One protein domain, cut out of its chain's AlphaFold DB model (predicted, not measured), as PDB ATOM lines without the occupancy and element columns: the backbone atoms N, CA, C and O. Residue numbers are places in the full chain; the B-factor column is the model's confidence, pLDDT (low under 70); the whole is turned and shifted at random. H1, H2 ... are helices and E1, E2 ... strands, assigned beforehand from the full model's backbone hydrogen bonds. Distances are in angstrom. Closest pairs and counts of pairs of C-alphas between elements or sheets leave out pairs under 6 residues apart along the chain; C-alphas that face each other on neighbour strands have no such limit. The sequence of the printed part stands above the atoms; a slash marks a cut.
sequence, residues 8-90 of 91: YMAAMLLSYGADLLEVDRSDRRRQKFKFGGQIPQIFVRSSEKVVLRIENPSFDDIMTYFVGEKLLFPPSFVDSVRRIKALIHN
ATOM      1  N   TYR A   8      37.473   5.329  44.615       94.56
ATOM      2  CA  TYR A   8      36.128   5.540  45.139       94.56
ATOM      3  C   TYR A   8      35.074   5.338  44.055       94.56
ATOM      4  O   TYR A   8      34.029   4.762  44.347       94.56
ATOM      5  N   MET A   9      35.374   5.698  42.805       94.75
ATOM      6  CA  MET A   9      34.539   5.322  41.660       94.75
ATOM      7  C   MET A   9      34.472   3.798  41.499       94.75
ATOM      8  O   MET A   9      33.393   3.232  41.343       94.75
ATOM      9  N   ALA A  10      35.613   3.109  41.585       95.06
ATOM     10  CA  ALA A  10      35.652   1.651  41.507       95.06
ATOM     11  C   ALA A  10      34.835   1.004  42.640       95.06
ATOM     12  O   ALA A  10      34.058   0.078  42.407       95.06
ATOM     13  N   ALA A  11      34.955   1.524  43.864       95.94
ATOM     14  CA  ALA A  11      34.156   1.068  44.999       95.94
ATOM     15  C   ALA A  11      32.662   1.370  44.821       95.94
ATOM     16  O   ALA A  11      31.825   0.595  45.277       95.94
ATOM     17  N   MET A  12      32.323   2.474  44.156       95.12
ATOM     18  CA  MET A  12      30.945   2.842  43.864       95.12
ATOM     19  C   MET A  12      30.304   1.880  42.867       95.12
ATOM     20  O   MET A  12      29.204   1.392  43.089       95.12
ATOM     21  N   LEU A  13      30.997   1.564  41.778       94.94
ATOM     22  CA  LEU A  13      30.487   0.602  40.804       94.94
ATOM     23  C   LEU A  13      30.293  -0.770  41.439       94.94
ATOM     24  O   LEU A  13      29.247  -1.391  41.264       94.94
ATOM     25  N   LEU A  14      31.257  -1.197  42.252       95.00
ATOM     26  CA  LEU A  14      31.161  -2.450  42.988       95.00
ATOM     27  C   LEU A  14      29.977  -2.466  43.970       95.00
ATOM     28  O   LEU A  14      29.294  -3.482  44.077       95.00
ATOM     29  N   SER A  15      29.698  -1.357  44.664       95.19
ATOM     30  CA  SER A  15      28.581  -1.276  45.616       95.19
ATOM     31  C   SER A  15      27.213  -1.305  44.932       95.19
ATOM     32  O   SER A  15      26.251  -1.807  45.514       95.19
ATOM     33  N   TYR A  16      27.146  -0.827  43.688       94.31
ATOM     34  CA  TYR A  16      25.981  -0.920  42.810       94.31
ATOM     35  C   TYR A  16      25.859  -2.254  42.059       94.31
ATOM     36  O   TYR A  16      24.905  -2.447  41.306       94.31
ATOM     37  N   GLY A  17      26.776  -3.194  42.300       93.12
ATOM     38  CA  GLY A  17      26.716  -4.546  41.749       93.12
ATOM     39  C   GLY A  17      27.396  -4.714  40.393       93.12
ATOM     40  O   GLY A  17      27.138  -5.706  39.724       93.12
ATOM     41  N   ALA A  18      28.261  -3.782  39.977       94.19
ATOM     42  CA  ALA A  18      29.109  -3.995  38.810       94.19
ATOM     43  C   ALA A  18      30.074  -5.164  39.042       94.19
ATOM     44  O   ALA A  18      30.691  -5.278  40.108       94.19
ATOM     45  N   ASP A  19      30.283  -5.972  38.007       94.06
ATOM     46  CA  ASP A  19      31.218  -7.087  38.067       94.06
ATOM     47  C   ASP A  19      32.638  -6.574  37.852       94.06
ATOM     48  O   ASP A  19      32.970  -6.045  36.793       94.06
ATOM     49  N   LEU A  20      33.507  -6.720  38.850       93.75
ATOM     50  CA  LEU A  20      34.926  -6.428  38.671       93.75
ATOM     51  C   LEU A  20      35.579  -7.555  37.860       93.75
ATOM     52  O   LEU A  20      35.701  -8.676  38.351       93.75
ATOM     53  N   LEU A  21      36.034  -7.239  36.647       94.62
ATOM     54  CA  LEU A  21      36.633  -8.199  35.719       94.62
ATOM     55  C   LEU A  21      38.150  -8.312  35.893       94.62
ATOM     56  O   LEU A  21      38.702  -9.407  35.864       94.62
ATOM     57  N   GLU A  22      38.833  -7.176  36.051       93.56
ATOM     58  CA  GLU A  22      40.296  -7.126  36.072       93.56
ATOM     59  C   GLU A  22      40.805  -5.949  36.911       93.56
ATOM     60  O   GLU A  22      40.201  -4.872  36.934       93.56
ATOM     61  N   VAL A  23      41.953  -6.149  37.560       93.31
ATOM     62  CA  VAL A  23      42.738  -5.090  38.203       93.31
ATOM     63  C   VAL A  23      44.128  -5.078  37.571       93.31
ATOM     64  O   VAL A  23      44.951  -5.947  37.854       93.31
ATOM     65  N   ASP A  24      44.388  -4.091  36.720       92.06
ATOM     66  CA  ASP A  24      45.712  -3.833  36.159       92.06
ATOM     67  C   ASP A  24      46.574  -3.128  37.214       92.06
ATOM     68  O   ASP A  24      46.264  -2.027  37.686       92.06
ATOM     69  N   ARG A  25      47.655  -3.814  37.595       89.81
ATOM     70  CA  ARG A  25      48.635  -3.401  38.609       89.81
ATOM     71  C   ARG A  25      50.028  -3.167  38.014       89.81
ATOM     72  O   ARG A  25      51.009  -3.153  38.754       89.81
ATOM     73  N   SER A  26      50.132  -3.019  36.691       88.88
ATOM     74  CA  SER A  26      51.409  -2.788  35.998       88.88
ATOM     75  C   SER A  26      52.124  -1.525  36.495       88.88
ATOM     76  O   SER A  26      53.348  -1.523  36.636       88.88
ATOM     77  N   ASP A  27      51.365  -0.482  36.842       87.38
ATOM     78  CA  ASP A  27      51.866   0.713  37.514       87.38
ATOM     79  C   ASP A  27      51.614   0.635  39.031       87.38
ATOM     80  O   ASP A  27      50.481   0.629  39.520       87.38
ATOM     81  N   ARG A  28      52.703   0.631  39.812       81.06
ATOM     82  CA  ARG A  28      52.649   0.639  41.285       81.06
ATOM     83  C   ARG A  28      51.998   1.901  41.853       81.06
ATOM     84  O   ARG A  28      51.505   1.866  42.977       81.06
ATOM     85  N   ARG A  29      52.005   3.012  41.114       85.00
ATOM     86  CA  ARG A  29      51.431   4.296  41.543       85.00
ATOM     87  C   ARG A  29      49.962   4.445  41.169       85.00
ATOM     88  O   ARG A  29      49.286   5.282  41.761       85.00
ATOM     89  N   ARG A  30      49.476   3.677  40.190       86.12
ATOM     90  CA  ARG A  30      48.115   3.814  39.670       86.12
ATOM     91  C   ARG A  30      47.565   2.478  39.203       86.12
ATOM     92  O   ARG A  30      47.988   1.939  38.188       86.12
ATOM     93  N   GLN A  31      46.552   2.000  39.906       91.31
ATOM     94  CA  GLN A  31      45.825   0.804  39.513       91.31
ATOM     95  C   GLN A  31      44.685   1.189  38.575       91.31
ATOM     96  O   GLN A  31      44.111   2.278  38.684       91.31
ATOM     97  N   LYS A  32      44.370   0.294  37.641       94.12
ATOM     98  CA  LYS A  32      43.220   0.452  36.757       94.12
ATOM     99  C   LYS A  32      42.276  -0.728  36.928       94.12
ATOM    100  O   LYS A  32      42.691  -1.880  36.885       94.12
ATOM    101  N   PHE A  33      41.002  -0.433  37.096       94.31
ATOM    102  CA  PHE A  33      39.933  -1.394  37.299       94.31
ATOM    103  C   PHE A  33      39.110  -1.492  36.019       94.31
ATOM    104  O   PHE A  33      38.682  -0.471  35.469       94.31
ATOM    105  N   LYS A  34      38.881  -2.715  35.545       94.69
ATOM    106  CA  LYS A  34      37.920  -2.995  34.480       94.69
ATOM    107  C   LYS A  34      36.693  -3.623  35.111       94.69
ATOM    108  O   LYS A  34      36.794  -4.650  35.779       94.69
ATOM    109  N   PHE A  35      35.553  -2.991  34.891       93.88
ATOM    110  CA  PHE A  35      34.260  -3.508  35.309       93.88
ATOM    111  C   PHE A  35      33.519  -4.099  34.117       93.88
ATOM    112  O   PHE A  35      33.956  -3.942  32.985       93.88
ATOM    113  N   GLY A  36      32.433  -4.800  34.389       92.19
ATOM    114  CA  GLY A  36      31.537  -5.437  33.442       92.19
ATOM    115  C   GLY A  36      30.160  -5.602  34.069       92.19
ATOM    116  O   GLY A  36      29.876  -5.056  35.139       92.19
ATOM    117  N   GLY A  37      29.319  -6.382  33.398       89.38
ATOM    118  CA  GLY A  37      27.962  -6.646  33.858       89.38
ATOM    119  C   GLY A  37      27.026  -5.455  33.666       89.38
ATOM    120  O   GLY A  37      27.379  -4.429  33.077       89.38
ATOM    121  N   GLN A  38      25.799  -5.627  34.145       91.00
ATOM    122  CA  GLN A  38      24.745  -4.627  34.074       91.00
ATOM    123  C   GLN A  38      24.386  -4.185  35.486       91.00
ATOM    124  O   GLN A  38      24.095  -5.008  36.350       91.00
ATOM    125  N   ILE A  39      24.376  -2.875  35.704       94.00
ATOM    126  CA  ILE A  39      23.902  -2.293  36.953       94.00
ATOM    127  C   ILE A  39      22.395  -2.085  36.794       94.00
ATOM    128  O   ILE A  39      21.984  -1.332  35.912       94.00
ATOM    129  N   PRO A  40      21.549  -2.752  37.597       92.31
ATOM    130  CA  PRO A  40      20.104  -2.715  37.385       92.31
ATOM    131  C   PRO A  40      19.513  -1.340  37.706       92.31
ATOM    132  O   PRO A  40      18.558  -0.907  37.064       92.31
ATOM    133  N   GLN A  41      20.077  -0.640  38.694       95.12
ATOM    134  CA  GLN A  41      19.619   0.684  39.094       95.12
ATOM    135  C   GLN A  41      20.669   1.446  39.907       95.12
ATOM    136  O   GLN A  41      21.485   0.845  40.606       95.12
ATOM    137  N   ILE A  42      20.559   2.774  39.890       96.00
ATOM    138  CA  ILE A  42      21.246   3.686  40.812       96.00
ATOM    139  C   ILE A  42      20.263   4.667  41.446       96.00
ATOM    140  O   ILE A  42      19.161   4.890  40.935       96.00
ATOM    141  N   PHE A  43      20.687   5.296  42.541       96.00
ATOM    142  CA  PHE A  43      19.941   6.374  43.180       96.00
ATOM    143  C   PHE A  43      20.739   7.668  43.133       96.00
ATOM    144  O   PHE A  43      21.904   7.704  43.526       96.00
ATOM    145  N   VAL A  44      20.105   8.746  42.686       96.06
ATOM    146  CA  VAL A  44      20.731  10.067  42.583       96.06
ATOM    147  C   VAL A  44      19.891  11.117  43.295       96.06
ATOM    148  O   VAL A  44      18.675  10.988  43.410       96.06
ATOM    149  N   ARG A  45      20.526  12.175  43.785       95.44
ATOM    150  CA  ARG A  45      19.874  13.336  44.382       95.44
ATOM    151  C   ARG A  45      19.743  14.443  43.338       95.44
ATOM    152  O   ARG A  45      20.730  14.842  42.722       95.44
ATOM    153  N   SER A  46      18.528  14.953  43.147       89.56
ATOM    154  CA  SER A  46      18.274  16.128  42.311       89.56
ATOM    155  C   SER A  46      18.687  17.426  43.021       89.56
ATOM    156  O   SER A  46      18.925  17.448  44.231       89.56
ATOM    157  N   SER A  47      18.726  18.536  42.280       85.62
ATOM    158  CA  SER A  47      18.926  19.884  42.840       85.62
ATOM    159  C   SER A  47      17.885  20.250  43.905       85.62
ATOM    160  O   SER A  47      18.189  20.975  44.846       85.62
ATOM    161  N   GLU A  48      16.679  19.695  43.801       89.50
ATOM    162  CA  GLU A  48      15.566  19.901  44.734       89.50
ATOM    163  C   GLU A  48      15.613  18.947  45.940       89.50
ATOM    164  O   GLU A  48      14.657  18.851  46.704       89.50
ATOM    165  N   LYS A  49      16.730  18.229  46.131       86.69
ATOM    166  CA  LYS A  49      16.934  17.221  47.188       86.69
ATOM    167  C   LYS A  49      15.989  16.015  47.101       86.69
ATOM    168  O   LYS A  49      15.892  15.248  48.057       86.69
ATOM    169  N   VAL A  50      15.354  15.805  45.951       90.19
ATOM    170  CA  VAL A  50      14.545  14.614  45.673       90.19
ATOM    171  C   VAL A  50      15.468  13.457  45.298       90.19
ATOM    172  O   VAL A  50      16.449  13.646  44.577       90.19
ATOM    173  N   VAL A  51      15.164  12.255  45.789       93.75
ATOM    174  CA  VAL A  51      15.867  11.032  45.382       93.75
ATOM    175  C   VAL A  51      15.208  10.478  44.125       93.75
ATOM    176  O   VAL A  51      14.022  10.161  44.131       93.75
ATOM    177  N   LEU A  52      15.986  10.355  43.057       94.44
ATOM    178  CA  LEU A  52      15.572   9.770  41.790       94.44
ATOM    179  C   LEU A  52      16.169   8.370  41.653       94.44
ATOM    180  O   LEU A  52      17.345   8.157  41.960       94.44
ATOM    181  N   ARG A  53      15.357   7.430  41.167       95.06
ATOM    182  CA  ARG A  53      15.797   6.098  40.742       95.06
ATOM    183  C   ARG A  53      16.061   6.136  39.242       95.06
ATOM    184  O   ARG A  53      15.161   6.492  38.486       95.06
ATOM    185  N   ILE A  54      17.263   5.751  38.832       95.12
ATOM    186  CA  ILE A  54      17.617   5.575  37.421       95.12
ATOM    187  C   ILE A  54      17.782   4.079  37.175       95.12
ATOM    188  O   ILE A  54      18.541   3.423  37.887       95.12
ATOM    189  N   GLU A  55      17.049   3.543  36.205       95.94
ATOM    190  CA  GLU A  55      17.073   2.124  35.839       95.94
ATOM    191  C   GLU A  55      18.034   1.885  34.678       95.94
ATOM    192  O   GLU A  55      18.099   2.693  33.755       95.94
ATOM    193  N   ASN A  56      18.760   0.769  34.731       93.81
ATOM    194  CA  ASN A  56      19.752   0.366  33.732       93.81
ATOM    195  C   ASN A  56      20.715   1.497  33.309       93.81
ATOM    196  O   ASN A  56      20.896   1.716  32.108       93.81
ATOM    197  N   PRO A  57      21.315   2.242  34.259       94.56
ATOM    198  CA  PRO A  57      22.245   3.311  33.922       94.56
ATOM    199  C   PRO A  57      23.458   2.766  33.164       94.56
ATOM    200  O   PRO A  57      23.977   1.689  33.475       94.56
ATOM    201  N   SER A  58      23.951   3.545  32.204       92.44
ATOM    202  CA  SER A  58      25.256   3.278  31.603       92.44
ATOM    203  C   SER A  58      26.382   3.603  32.593       92.44
ATOM    204  O   SER A  58      26.196   4.343  33.562       92.44
ATOM    205  N   PHE A  59      27.588   3.086  32.345       89.25
ATOM    206  CA  PHE A  59      28.760   3.476  33.137       89.25
ATOM    207  C   PHE A  59      29.029   4.990  33.050       89.25
ATOM    208  O   PHE A  59      29.394   5.593  34.059       89.25
ATOM    209  N   ASP A  60      28.780   5.613  31.896       90.19
ATOM    210  CA  ASP A  60      28.966   7.054  31.685       90.19
ATOM    211  C   ASP A  60      27.994   7.897  32.518       90.19
ATOM    212  O   ASP A  60      28.390   8.916  33.094       90.19
ATOM    213  N   ASP A  61      26.748   7.439  32.664       91.94
ATOM    214  CA  ASP A  61      25.768   8.075  33.548       91.94
ATOM    215  C   ASP A  61      26.266   8.054  34.992       91.94
ATOM    216  O   ASP A  61      26.293   9.078  35.676       91.94
ATOM    217  N   ILE A  62      26.720   6.889  35.458       92.31
ATOM    218  CA  ILE A  62      27.203   6.710  36.831       92.31
ATOM    219  C   ILE A  62      28.404   7.607  37.095       92.31
ATOM    220  O   ILE A  62      28.443   8.282  38.126       92.31
ATOM    221  N   MET A  63      29.356   7.653  36.161       91.69
ATOM    222  CA  MET A  63      30.519   8.530  36.268       91.69
ATOM    223  C   MET A  63      30.098   9.997  36.354       91.69
ATOM    224  O   MET A  63      30.558  10.720  37.239       91.69
ATOM    225  N   THR A  64      29.169  10.413  35.493       93.38
ATOM    226  CA  THR A  64      28.610  11.768  35.484       93.38
ATOM    227  C   THR A  64      27.962  12.119  36.824       93.38
ATOM    228  O   THR A  64      28.232  13.178  37.392       93.38
ATOM    229  N   TYR A  65      27.136  11.228  37.377       94.31
ATOM    230  CA  TYR A  65      26.456  11.467  38.651       94.31
ATOM    231  C   TYR A  65      27.389  11.414  39.858       94.31
ATOM    232  O   TYR A  65      27.149  12.130  40.832       94.31
ATOM    233  N   PHE A  66      28.434  10.591  39.811       93.81
ATOM    234  CA  PHE A  66      29.454  10.536  40.853       93.81
ATOM    235  C   PHE A  66      30.272  11.830  40.888       93.81
ATOM    236  O   PHE A  66      30.367  12.452  41.941       93.81
ATOM    237  N   VAL A  67      30.794  12.280  39.739       92.88
ATOM    238  CA  VAL A  67      31.565  13.536  39.637       92.88
ATOM    239  C   VAL A  67      30.699  14.751  39.967       92.88
ATOM    240  O   VAL A  67      31.168  15.693  40.592       92.88
ATOM    241  N   GLY A  68      29.418  14.721  39.592       93.19
ATOM    242  CA  GLY A  68      28.456  15.759  39.950       93.19
ATOM    243  C   GLY A  68      27.976  15.723  41.405       93.19
ATOM    244  O   GLY A  68      27.070  16.488  41.727       93.19
ATOM    245  N   GLU A  69      28.503  14.824  42.248       92.62
ATOM    246  CA  GLU A  69      28.111  14.621  43.656       92.62
ATOM    247  C   GLU A  69      26.607  14.359  43.862       92.62
ATOM    248  O   GLU A  69      26.028  14.613  44.921       92.62
ATOM    249  N   LYS A  70      25.944  13.833  42.829       94.62
ATOM    250  CA  LYS A  70      24.515  13.500  42.856       94.62
ATOM    251  C   LYS A  70      24.287  12.048  43.236       94.62
ATOM    252  O   LYS A  70      23.220  11.726  43.746       94.62
ATOM    253  N   LEU A  71      25.245  11.167  42.976       94.94
ATOM    254  CA  LEU A  71      25.097   9.739  43.226       94.94
ATOM    255  C   LEU A  71      25.028   9.448  44.730       94.94
ATOM    256  O   LEU A  71      25.900   9.852  45.497       94.94
ATOM    257  N   LEU A  72      23.983   8.744  45.160       95.06
ATOM    258  CA  LEU A  72      23.856   8.303  46.544       95.06
ATOM    259  C   LEU A  72      24.688   7.042  46.756       95.06
ATOM    260  O   LEU A  72      24.753   6.178  45.890       95.06
ATOM    261  N   PHE A  73      25.323   6.922  47.914       91.88
ATOM    262  CA  PHE A  73      26.134   5.755  48.241       91.88
ATOM    263  C   PHE A  73      25.241   4.649  48.827       91.88
ATOM    264  O   PHE A  73      24.561   4.898  49.828       91.88
ATOM    265  N   PRO A  74      25.240   3.427  48.261       92.25
ATOM    266  CA  PRO A  74      24.605   2.276  48.895       92.25
ATOM    267  C   PRO A  74      25.220   1.984  50.276       92.25
ATOM    268  O   PRO A  74      26.406   2.260  50.481       92.25
ATOM    269  N   PRO A  75      24.487   1.350  51.214       93.56
ATOM    270  CA  PRO A  75      25.034   0.977  52.523       93.56
ATOM    271  C   PRO A  75      26.307   0.114  52.449       93.56
ATOM    272  O   PRO A  75      27.190   0.232  53.294       93.56
ATOM    273  N   SER A  76      26.439  -0.707  51.401       94.44
ATOM    274  CA  SER A  76      27.600  -1.567  51.120       94.44
ATOM    275  C   SER A  76      28.838  -0.817  50.604       94.44
ATOM    276  O   SER A  76      29.878  -1.435  50.349       94.44
ATOM    277  N   PHE A  77      28.772   0.507  50.421       95.69
ATOM    278  CA  PHE A  77      29.876   1.284  49.856       95.69
ATOM    279  C   PHE A  77      31.153   1.190  50.695       95.69
ATOM    280  O   PHE A  77      32.238   1.013  50.144       95.69
ATOM    281  N   VAL A  78      31.041   1.231  52.026       96.62
ATOM    282  CA  VAL A  78      32.204   1.133  52.923       96.62
ATOM    283  C   VAL A  78      32.930  -0.202  52.744       96.62
ATOM    284  O   VAL A  78      34.161  -0.237  52.660       96.62
ATOM    285  N   ASP A  79      32.185  -1.299  52.620       97.12
ATOM    286  CA  ASP A  79      32.763  -2.623  52.381       97.12
ATOM    287  C   ASP A  79      33.359  -2.736  50.976       97.12
ATOM    288  O   ASP A  79      34.416  -3.342  50.792       97.12
ATOM    289  N   SER A  80      32.756  -2.065  49.996       97.00
ATOM    290  CA  SER A  80      33.290  -1.983  48.636       97.00
ATOM    291  C   SER A  80      34.627  -1.235  48.596       97.00
ATOM    292  O   SER A  80      35.569  -1.700  47.957       97.00
ATOM    293  N   VAL A  81      34.773  -0.144  49.358       96.94
ATOM    294  CA  VAL A  81      36.058   0.564  49.517       96.94
ATOM    295  C   VAL A  81      37.110  -0.354  50.138       96.94
ATOM    296  O   VAL A  81      38.239  -0.410  49.650       96.94
ATOM    297  N   ARG A  82      36.759  -1.105  51.192       96.56
ATOM    298  CA  ARG A  82      37.676  -2.080  51.812       96.56
ATOM    299  C   ARG A  82      38.109  -3.153  50.817       96.56
ATOM    300  O   ARG A  82      39.293  -3.474  50.758       96.56
ATOM    301  N   ARG A  83      37.177  -3.665  50.011       95.38
ATOM    302  CA  ARG A  83      37.452  -4.674  48.984       95.38
ATOM    303  C   ARG A  83      38.377  -4.145  47.892       95.38
ATOM    304  O   ARG A  83      39.360  -4.808  47.583       95.38
ATOM    305  N   ILE A  84      38.130  -2.944  47.364       95.00
ATOM    306  CA  ILE A  84      39.030  -2.312  46.385       95.00
ATOM    307  C   ILE A  84      40.425  -2.097  46.981       95.00
ATOM    308  O   ILE A  84      41.415  -2.452  46.348       95.00
ATOM    309  N   LYS A  85      40.528  -1.598  48.221       93.56
ATOM    310  CA  LYS A  85      41.825  -1.458  48.906       93.56
ATOM    311  C   LYS A  85      42.551  -2.796  49.032       93.56
ATOM    312  O   LYS A  85      43.726  -2.881  48.691       93.56
ATOM    313  N   ALA A  86      41.858  -3.845  49.469       93.50
ATOM    314  CA  ALA A  86      42.438  -5.181  49.558       93.50
ATOM    315  C   ALA A  86      42.936  -5.675  48.190       93.50
ATOM    316  O   ALA A  86      44.011  -6.250  48.112       93.50
ATOM    317  N   LEU A  87      42.212  -5.395  47.105       91.44
ATOM    318  CA  LEU A  87      42.626  -5.761  45.747       91.44
ATOM    319  C   LEU A  87      43.844  -4.978  45.248       91.44
ATOM    320  O   LEU A  87      44.623  -5.519  44.467       91.44
ATOM    321  N   ILE A  88      44.030  -3.732  45.683       89.31
ATOM    322  CA  ILE A  88      45.236  -2.952  45.370       89.31
ATOM    323  C   ILE A  88      46.465  -3.557  46.065       89.31
ATOM    324  O   ILE A  88      47.545  -3.572  45.480       89.31
ATOM    325  N   HIS A  89      46.305  -4.051  47.296       85.81
ATOM    326  CA  HIS A  89      47.415  -4.521  48.132       85.81
ATOM    327  C   HIS A  89      47.696  -6.028  48.053       85.81
ATOM    328  O   HIS A  89      48.830  -6.435  48.305       85.81
ATOM    329  N   ASN A  90      46.704  -6.851  47.711       76.56
ATOM    330  CA  ASN A  90      46.880  -8.291  47.532       76.56
ATOM    331  C   ASN A  90      47.374  -8.576  46.106       76.56
ATOM    332  O   ASN A  90      46.675  -8.268  45.135       76.56
TER     333      ASN A  90
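This is residues 8 to 90 of the 91 residues of an uncharacterized protein of Thermoplasmata archaeon M9B2D (UniProt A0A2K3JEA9). Two strand hairpins lie at opposite ends of a rod-shaped domain, with the helix H1 in the middle between them. One lobe holds the hairpin E1 and E2, with H1 and residues 84 to 89 of H3 packed over it; the other holds the hairpin E3 and E4, with H2 packed chiefly beside E3, and the two lobes meet where H1 only just touches H2. The printed part has 83 residues with three named helices and four named strands, in the order H1, E1, E2, E3, E4, H2, H3, in two antiparallel sheets of two strands each. The class is mixed, helices and strands, and the whole is compact, with a radius of gyration of the C-alphas of 13.3 A and spans of 42 by 21 by 19 A.

H1 is residues 8 to 15, with C-alpha 8 at (36.128, 5.540, 45.139). E1, residues 19 to 27, is the longest strand at 22.1 A, and E2, residues 30 to 36, is 20.0 A long. E3 is residues 41 to 45, beginning at C-alpha 41 at (19.619, 0.684, 39.094), and E4 is residues 51 to 55. H2 is residues 59 to 67, 12.3 A long. H3, residues 77 to 89, is the longest helix at 18.6 A and ends at C-alpha 89 at (47.415, -4.521, 48.132).

H1 touches H3 at a steep tilt of 64 degrees, opposite ways; their closest C-alphas, those of Ala 11 and Ser 80, are 4.8 A apart. H1 and H2 only just touch, with 3 pairs of C-alphas within 8 A, the closest being Met 9 and Phe 66 at 7.3 A. The closest C-alphas of H1 and E2 are those of Ala 10 and Phe 33, 6.7 A apart, and those of H3 and E2 are Gln 31 and Ile 88, at 7.0 A. E1 and E2 form a hairpin, antiparallel at 159 degrees; N 24 and O 32 are within hydrogen-bond range at 2.8 A, as are N 36 and O 19 at 2.8 A. E3 and E4 form the other hairpin, antiparallel at 154 degrees, with N 52 and O 44 at 2.8 A. The closest C-alphas of E3 and H2, those of Val 44 and Tyr 65, are 7.1 A apart. Among the pairs that are apart are E2 and E3, and H2 and H3. In H1, H2 and H3 every O i to N i+4 pair is within hydrogen-bond range.

The two C-alphas farthest apart, those of Ser 26 and Glu 48, are 43.3 A apart. The printed part runs from residue 8 to 90 and has no cut. The link from H2 to H3, 9 residues, is short, the other links are tight, and no link is long. The mean pLDDT of the printed part is 92.7, and no printed residue is under 70.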